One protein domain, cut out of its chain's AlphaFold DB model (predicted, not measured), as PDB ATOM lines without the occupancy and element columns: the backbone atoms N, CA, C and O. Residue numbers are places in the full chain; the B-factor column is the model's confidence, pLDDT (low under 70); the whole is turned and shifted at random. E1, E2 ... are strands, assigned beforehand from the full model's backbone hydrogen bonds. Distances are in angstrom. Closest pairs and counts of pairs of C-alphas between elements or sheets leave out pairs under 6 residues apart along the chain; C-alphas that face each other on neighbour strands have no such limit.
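Overview. This is residues 2 to 25, 37 to 53 and 62 to 77 of the 232 residues of an uncharacterized protein of Triticum turgidum subsp. durum (UniProt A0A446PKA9). The printed part is a long, narrow, twisted ribbon of three strands, a single sheet with no named helix over either of its faces. Two long strands, E1 and E3, run side by side the same way, and the shorter E2 runs the opposite way along the other side of E3; residues 2 to 9, before E1, make a tail that adds to the length at one end. You have 57 residues with three named strands, E1, E2 and E3 along the chain; the sheet order is E1, E3, E2, mixed, and the class is all strand. The whole is extended, with a radius of gyration of the C-alphas of 17.3 A and spans of 58 by 27 by 12 A.

Arrangement. Start with E1, residues 10 to 22, an edge strand of the sheet. Its neighbour is E3, residues 64 to 76, the inner strand; the two are parallel, with 16 degrees between their directions. Look at C-alphas 10 and 64, which face each other at 4.7 A, and at C-alphas 19 and 73, which face each other at 4.5 A. Near the first of these, N 12 and O 65 are within hydrogen-bond range at 2.9 A; farther along, N 71 and O 16 are too, at 2.8 A. The other edge strand is E2, residues 40 to 47, antiparallel to E3 at 163 degrees. Here C-alphas 71 and 42 face each other at 4.4 A, and N 43 and O 70 are within hydrogen-bond range at 2.8 A, as are N 68 and O 45 at 2.7 A. E1 and E2 are apart.

Along the chain. Find C-alpha 10 at (-32.179, -13.735, -31.611), where E1 begins; from there its 13 residues run 37.0 A to Val 22. After the first cut, find C-alpha 40 at (-32.967, -3.313, -57.690), where E2 begins; its 8 residues run 22.8 A to Asp 47. After the second cut, E3 begins at Arg 64 and runs 38.8 A through 13 residues to C-alpha 76 at (-28.099, 0.679, -67.483).

Size, cuts and confidence. The two C-alphas farthest apart are those of Glu 2 and Ala 77, at 59.4 A. Residues 26 to 36 are not printed, and C-alphas 25 and 37 are 10.7 A apart across that cut, in the link from E1 to E2. Residues 54 to 61 are not printed either, and C-alphas 53 and 62 are 14.0 A apart across the cut between E2 and E3. In the B-factor column the mean pLDDT of the printed part is 81.7; look for values under 70 at residues 2 to 7, 24 to 25, 37, 52 to 53 and 62.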
ATOM      1  N   GLU A   2     -49.083 -28.426 -22.048       51.72
ATOM      2  CA  GLU A   2     -47.653 -28.444 -22.339       51.72
ATOM      3  C   GLU A   2     -47.265 -26.979 -22.526       51.72
ATOM      4  O   GLU A   2     -47.755 -26.330 -23.447       51.72
ATOM      5  N   GLU A   3     -46.525 -26.418 -21.569       58.16
ATOM      6  CA  GLU A   3     -46.017 -25.051 -21.661       58.16
ATOM      7  C   GLU A   3     -44.995 -25.017 -22.799       58.16
ATOM      8  O   GLU A   3     -43.825 -25.358 -22.628       58.16
ATOM      9  N   GLU A   4     -45.474 -24.686 -23.997       59.97
ATOM     10  CA  GLU A   4     -44.666 -24.523 -25.196       59.97
ATOM     11  C   GLU A   4     -43.747 -23.314 -24.983       59.97
ATOM     12  O   GLU A   4     -44.118 -22.151 -25.152       59.97
ATOM     13  N   PHE A   5     -42.545 -23.607 -24.490       54.94
ATOM     14  CA  PHE A   5     -41.485 -22.644 -24.239       54.94
ATOM     15  C   PHE A   5     -41.072 -22.036 -25.586       54.94
ATOM     16  O   PHE A   5     -40.268 -22.604 -26.327       54.94
ATOM     17  N   PHE A   6     -41.633 -20.877 -25.935       59.78
ATOM     18  CA  PHE A   6     -41.162 -20.095 -27.075       59.78
ATOM     19  C   PHE A   6     -39.735 -19.630 -26.778       59.78
ATOM     20  O   PHE A   6     -39.508 -18.603 -26.136       59.78
ATOM     21  N   MET A   7     -38.747 -20.408 -27.221       62.06
ATOM     22  CA  MET A   7     -37.347 -20.019 -27.124       62.06
ATOM     23  C   MET A   7     -37.152 -18.746 -27.946       62.06
ATOM     24  O   MET A   7     -37.335 -18.747 -29.164       62.06
ATOM     25  N   ALA A   8     -36.804 -17.646 -27.280       70.06
ATOM     26  CA  ALA A   8     -36.601 -16.365 -27.941       70.06
ATOM     27  C   ALA A   8     -35.499 -16.490 -29.007       70.06
ATOM     28  O   ALA A   8     -34.332 -16.718 -28.683       70.06
ATOM     29  N   VAL A   9     -35.874 -16.339 -30.282       74.00
ATOM     30  CA  VAL A   9     -34.936 -16.392 -31.405       74.00
ATOM     31  C   VAL A   9     -34.260 -15.034 -31.558       74.00
ATOM     32  O   VAL A   9     -34.918 -14.041 -31.877       74.00
ATOM     33  N   LYS A  10     -32.940 -14.969 -31.375       81.00
ATOM     34  CA  LYS A  10     -32.179 -13.735 -31.611       81.00
ATOM     35  C   LYS A  10     -31.834 -13.635 -33.096       81.00
ATOM     36  O   LYS A  10     -31.048 -14.427 -33.607       81.00
ATOM     37  N   ARG A  11     -32.411 -12.653 -33.791       81.69
ATOM     38  CA  ARG A  11     -32.117 -12.387 -35.207       81.69
ATOM     39  C   ARG A  11     -30.996 -11.360 -35.346       81.69
ATOM     40  O   ARG A  11     -31.003 -10.343 -34.656       81.69
ATOM     41  N   THR A  12     -30.049 -11.616 -36.241       87.69
ATOM     42  CA  THR A  12     -29.001 -10.662 -36.641       87.69
ATOM     43  C   THR A  12     -29.087 -10.444 -38.148       87.69
ATOM     44  O   THR A  12     -29.350 -11.400 -38.865       87.69
ATOM     45  N   GLU A  13     -28.919  -9.214 -38.639       91.06
ATOM     46  CA  GLU A  13     -29.022  -8.897 -40.074       91.06
ATOM     47  C   GLU A  13     -27.696  -8.353 -40.608       91.06
ATOM     48  O   GLU A  13     -27.076  -7.487 -39.989       91.06
ATOM     49  N   HIS A  14     -27.267  -8.861 -41.760       92.25
ATOM     50  CA  HIS A  14     -26.082  -8.411 -42.476       92.25
ATOM     51  C   HIS A  14     -26.465  -8.021 -43.905       92.25
ATOM     52  O   HIS A  14     -26.840  -8.882 -44.699       92.25
ATOM     53  N   VAL A  15     -26.361  -6.732 -44.236       95.75
ATOM     54  CA  VAL A  15     -26.760  -6.188 -45.543       95.75
ATOM     55  C   VAL A  15     -25.529  -5.845 -46.377       95.75
ATOM     56  O   VAL A  15     -24.672  -5.080 -45.941       95.75
ATOM     57  N   GLU A  16     -25.471  -6.367 -47.595       96.25
ATOM     58  CA  GLU A  16     -24.484  -6.033 -48.616       96.25
ATOM     59  C   GLU A  16     -25.184  -5.346 -49.793       96.25
ATOM     60  O   GLU A  16     -26.194  -5.837 -50.292       96.25
ATOM     61  N   VAL A  17     -24.652  -4.212 -50.256       96.31
ATOM     62  CA  VAL A  17     -25.215  -3.455 -51.383       96.31
ATOM     63  C   VAL A  17     -24.196  -3.382 -52.509       96.31
ATOM     64  O   VAL A  17     -23.126  -2.799 -52.345       96.31
ATOM     65  N   THR A  18     -24.567  -3.899 -53.675       94.69
ATOM     66  CA  THR A  18     -23.694  -4.006 -54.845       94.69
ATOM     67  C   THR A  18     -24.391  -3.440 -56.076       94.69
ATOM     68  O   THR A  18     -25.569  -3.685 -56.311       94.69
ATOM     69  N   SER A  19     -23.685  -2.672 -56.904       92.00
ATOM     70  CA  SER A  19     -24.199  -2.210 -58.199       92.00
ATOM     71  C   SER A  19     -23.690  -3.091 -59.335       92.00
ATOM     72  O   SER A  19     -22.494  -3.368 -59.405       92.00
ATOM     73  N   ARG A  20     -24.572  -3.492 -60.256       88.81
ATOM     74  CA  ARG A  20     -24.209  -4.218 -61.481       88.81
ATOM     75  C   ARG A  20     -24.763  -3.508 -62.709       88.81
ATOM     76  O   ARG A  20     -25.937  -3.149 -62.745       88.81
ATOM     77  N   SER A  21     -23.925  -3.324 -63.726       84.88
ATOM     78  CA  SER A  21     -24.366  -2.822 -65.024       84.88
ATOM     79  C   SER A  21     -25.056  -3.936 -65.807       84.88
ATOM     80  O   SER A  21     -24.465  -4.998 -66.006       84.88
ATOM     81  N   VAL A  22     -26.274  -3.698 -66.281       79.19
ATOM     82  CA  VAL A  22     -27.010  -4.634 -67.138       79.19
ATOM     83  C   VAL A  22     -27.087  -4.041 -68.537       79.19
ATOM     84  O   VAL A  22     -27.414  -2.864 -68.712       79.19
ATOM     85  N   ALA A  23     -26.753  -4.848 -69.544       75.69
ATOM     86  CA  ALA A  23     -26.922  -4.451 -70.932       75.69
ATOM     87  C   ALA A  23     -28.409  -4.188 -71.197       75.69
ATOM     88  O   ALA A  23     -29.260  -5.024 -70.891       75.69
ATOM     89  N   ALA A  24     -28.725  -3.035 -71.788       64.81
ATOM     90  CA  ALA A  24     -30.062  -2.802 -72.301       64.81
ATOM     91  C   ALA A  24     -30.334  -3.856 -73.387       64.81
ATOM     92  O   ALA A  24     -29.705  -3.834 -74.446       64.81
ATOM     93  N   SER A  25     -31.218  -4.821 -73.112       57.88
ATOM     94  CA  SER A  25     -31.580  -5.833 -74.107       57.88
ATOM     95  C   SER A  25     -32.200  -5.137 -75.319       57.88
ATOM     96  O   SER A  25     -33.276  -4.549 -75.231       57.88
ATOM     97  N   GLN A  37     -38.099  -1.250 -65.958       67.12
ATOM     98  CA  GLN A  37     -37.204  -2.374 -65.645       67.12
ATOM     99  C   GLN A  37     -36.837  -2.393 -64.148       67.12
ATOM    100  O   GLN A  37     -36.668  -1.323 -63.552       67.12
ATOM    101  N   PRO A  38     -36.676  -3.581 -63.528       74.94
ATOM    102  CA  PRO A  38     -36.350  -3.676 -62.110       74.94
ATOM    103  C   PRO A  38     -35.018  -2.972 -61.829       74.94
ATOM    104  O   PRO A  38     -33.964  -3.377 -62.307       74.94
ATOM    105  N   LYS A  39     -35.071  -1.895 -61.041       85.75
ATOM    106  CA  LYS A  39     -33.898  -1.083 -60.668       85.75
ATOM    107  C   LYS A  39     -33.035  -1.751 -59.594       85.75
ATOM    108  O   LYS A  39     -31.873  -1.393 -59.415       85.75
ATOM    109  N   MET A  40     -33.606  -2.690 -58.844       88.12
ATOM    110  CA  MET A  40     -32.967  -3.313 -57.690       88.12
ATOM    111  C   MET A  40     -33.517  -4.720 -57.455       88.12
ATOM    112  O   MET A  40     -34.724  -4.935 -57.539       88.12
ATOM    113  N   VAL A  41     -32.632  -5.651 -57.113       93.56
ATOM    114  CA  VAL A  41     -32.947  -7.013 -56.662       93.56
ATOM    115  C   VAL A  41     -32.452  -7.157 -55.225       93.56
ATOM    116  O   VAL A  41     -31.335  -6.749 -54.937       93.56
ATOM    117  N   ARG A  42     -33.255  -7.719 -54.315       95.62
ATOM    118  CA  ARG A  42     -32.835  -8.024 -52.934       95.62
ATOM    119  C   ARG A  42     -32.908  -9.532 -52.720       95.62
ATOM    120  O   ARG A  42     -33.979 -10.112 -52.881       95.62
ATOM    121  N   VAL A  43     -31.784 -10.158 -52.386       95.38
ATOM    122  CA  VAL A  43     -31.677 -11.592 -52.079       95.38
ATOM    123  C   VAL A  43     -31.595 -11.752 -50.567       95.38
ATOM    124  O   VAL A  43     -30.782 -11.086 -49.934       95.38
ATOM    125  N   PHE A  44     -32.430 -12.614 -49.986       95.19
ATOM    126  CA  PHE A  44     -32.452 -12.897 -48.549       95.19
ATOM    127  C   PHE A  44     -32.003 -14.335 -48.296       95.19
ATOM    128  O   PHE A  44     -32.481 -15.249 -48.965       95.19
ATOM    129  N   CYS A  45     -31.115 -14.534 -47.328       93.31
ATOM    130  CA  CYS A  45     -30.652 -15.848 -46.903       93.31
ATOM    131  C   CYS A  45     -30.627 -15.904 -45.375       93.31
ATOM    132  O   CYS A  45     -29.900 -15.138 -44.746       93.31
ATOM    133  N   ASP A  46     -31.441 -16.777 -44.786       93.50
ATOM    134  CA  ASP A  46     -31.491 -16.993 -43.341       93.50
ATOM    135  C   ASP A  46     -30.625 -18.210 -42.975       93.50
ATOM    136  O   ASP A  46     -30.901 -19.332 -43.395       93.50
ATOM    137  N   ASP A  47     -29.569 -17.974 -42.203       88.75
ATOM    138  CA  ASP A  47     -28.638 -18.968 -41.670       88.75
ATOM    139  C   ASP A  47     -29.039 -19.318 -40.227       88.75
ATOM    140  O   ASP A  47     -28.865 -18.523 -39.295       88.75
ATOM    141  N   PHE A  48     -29.652 -20.494 -40.072       85.50
ATOM    142  CA  PHE A  48     -30.141 -21.031 -38.797       85.50
ATOM    143  C   PHE A  48     -29.050 -21.748 -37.989       85.50
ATOM    144  O   PHE A  48     -29.246 -21.972 -36.795       85.50
ATOM    145  N   ASP A  49     -27.910 -22.057 -38.616       81.19
ATOM    146  CA  ASP A  49     -26.778 -22.763 -38.002       81.19
ATOM    147  C   ASP A  49     -25.682 -21.790 -37.536       81.19
ATOM    148  O   ASP A  49     -24.571 -22.197 -37.183       81.19
ATOM    149  N   ALA A  50     -25.991 -20.487 -37.520       76.88
ATOM    150  CA  ALA A  50     -25.091 -19.427 -37.098       76.88
ATOM    151  C   ALA A  50     -24.661 -19.618 -35.630       76.88
ATOM    152  O   ALA A  50     -25.304 -19.148 -34.689       76.88
ATOM    153  N   THR A  51     -23.528 -20.293 -35.453       73.81
ATOM    154  CA  THR A  51     -22.816 -20.444 -34.188       73.81
ATOM    155  C   THR A  51     -21.884 -19.246 -34.037       73.81
ATOM    156  O   THR A  51     -20.840 -19.144 -34.678       73.81
ATOM    157  N   ASP A  52     -22.285 -18.254 -33.242       68.50
ATOM    158  CA  ASP A  52     -21.389 -17.169 -32.862       68.50
ATOM    159  C   ASP A  52     -20.351 -17.731 -31.883       68.50
ATOM    160  O   ASP A  52     -20.598 -17.808 -30.685       68.50
ATOM    161  N   SER A  53     -19.205 -18.181 -32.405       58.75
ATOM    162  CA  SER A  53     -18.107 -18.861 -31.688       58.75
ATOM    163  C   SER A  53     -17.389 -18.032 -30.601       58.75
ATOM    164  O   SER A  53     -16.180 -18.146 -30.417       58.75
ATOM    165  N   ARG A  62     -30.723 -19.892 -26.744       67.06
ATOM    166  CA  ARG A  62     -31.474 -18.987 -27.611       67.06
ATOM    167  C   ARG A  62     -31.041 -19.261 -29.041       67.06
ATOM    168  O   ARG A  62     -29.920 -18.932 -29.420       67.06
ATOM    169  N   ARG A  63     -31.934 -19.859 -29.832       73.50
ATOM    170  CA  ARG A  63     -31.731 -20.067 -31.269       73.50
ATOM    171  C   ARG A  63     -31.358 -18.723 -31.893       73.50
ATOM    172  O   ARG A  63     -32.115 -17.756 -31.793       73.50
ATOM    173  N   ARG A  64     -30.173 -18.629 -32.482       81.88
ATOM    174  CA  ARG A  64     -29.741 -17.432 -33.203       81.88
ATOM    175  C   ARG A  64     -29.972 -17.682 -34.689       81.88
ATOM    176  O   ARG A  64     -29.707 -18.770 -35.174       81.88
ATOM    177  N   VAL A  65     -30.508 -16.691 -35.395       87.38
ATOM    178  CA  VAL A  65     -30.689 -16.752 -36.853       87.38
ATOM    179  C   VAL A  65     -30.011 -15.538 -37.460       87.38
ATOM    180  O   VAL A  65     -30.266 -14.403 -37.037       87.38
ATOM    181  N   LYS A  66     -29.141 -15.761 -38.439       90.25
ATOM    182  CA  LYS A  66     -28.452 -14.688 -39.150       90.25
ATOM    183  C   LYS A  66     -29.059 -14.507 -40.535       90.25
ATOM    184  O   LYS A  66     -29.003 -15.401 -41.360       90.25
ATOM    185  N   ARG A  67     -29.628 -13.337 -40.795       92.69
ATOM    186  CA  ARG A  67     -30.200 -12.956 -42.085       92.69
ATOM    187  C   ARG A  67     -29.172 -12.189 -42.904       92.69
ATOM    188  O   ARG A  67     -28.789 -11.082 -42.536       92.69
ATOM    189  N   TYR A  68     -28.757 -12.744 -44.027       94.50
ATOM    190  CA  TYR A  68     -27.959 -12.058 -45.032       94.50
ATOM    191  C   TYR A  68     -28.878 -11.447 -46.088       94.50
ATOM    192  O   TYR A  68     -29.778 -12.109 -46.606       94.50
ATOM    193  N   VAL A  69     -28.652 -10.177 -46.405       96.62
ATOM    194  CA  VAL A  69     -29.391  -9.434 -47.425       96.62
ATOM    195  C   VAL A  69     -28.399  -8.945 -48.465       96.62
ATOM    196  O   VAL A  69     -27.513  -8.170 -48.131       96.62
ATOM    197  N   GLN A  70     -28.551  -9.356 -49.721       95.75
ATOM    198  CA  GLN A  70     -27.754  -8.823 -50.823       95.75
ATOM    199  C   GLN A  70     -28.631  -7.974 -51.741       95.75
ATOM    200  O   GLN A  70     -29.516  -8.480 -52.432       95.75
ATOM    201  N   GLU A  71     -28.396  -6.668 -51.742       96.56
ATOM    202  CA  GLU A  71     -29.083  -5.707 -52.593       96.56
ATOM    203  C   GLU A  71     -28.258  -5.429 -53.847       96.56
ATOM    204  O   GLU A  71     -27.201  -4.806 -53.796       96.56
ATOM    205  N   ILE A  72     -28.759  -5.856 -54.998       95.00
ATOM    206  CA  ILE A  72     -28.132  -5.651 -56.296       95.00
ATOM    207  C   ILE A  72     -28.857  -4.514 -57.015       95.00
ATOM    208  O   ILE A  72     -29.991  -4.672 -57.462       95.00
ATOM    209  N   ARG A  73     -28.205  -3.359 -57.152       94.00
ATOM    210  CA  ARG A  73     -28.702  -2.211 -57.926       94.00
ATOM    211  C   ARG A  73     -28.327  -2.383 -59.390       94.00
ATOM    212  O   ARG A  73     -27.142  -2.426 -59.718       94.00
ATOM    213  N   LEU A  74     -29.323  -2.464 -60.262       91.25
ATOM    214  CA  LEU A  74     -29.114  -2.637 -61.694       91.25
ATOM    215  C   LEU A  74     -29.001  -1.263 -62.352       91.25
ATOM    216  O   LEU A  74     -29.922  -0.450 -62.286       91.25
ATOM    217  N   GLN A  75     -27.850  -0.994 -62.963       84.62
ATOM    218  CA  GLN A  75     -27.597   0.243 -63.695       84.62
ATOM    219  C   GLN A  75     -27.594  -0.039 -65.203       84.62
ATOM    220  O   GLN A  75     -27.001  -1.033 -65.627       84.62
ATOM    221  N   PRO A  76     -28.218   0.805 -66.037       78.44
ATOM    222  CA  PRO A  76     -28.099   0.679 -67.483       78.44
ATOM    223  C   PRO A  76     -26.635   0.820 -67.910       78.44
ATOM    224  O   PRO A  76     -25.977   1.805 -67.570       78.44
ATOM    225  N   ALA A  77     -26.118  -0.148 -68.665       72.25
ATOM    226  CA  ALA A  77     -24.800  -0.013 -69.270       72.25
ATOM    227  C   ALA A  77     -24.842   1.085 -70.351       72.25
ATOM    228  O   ALA A  77     -25.472   0.913 -71.396       72.25
TER     229      ALA A  77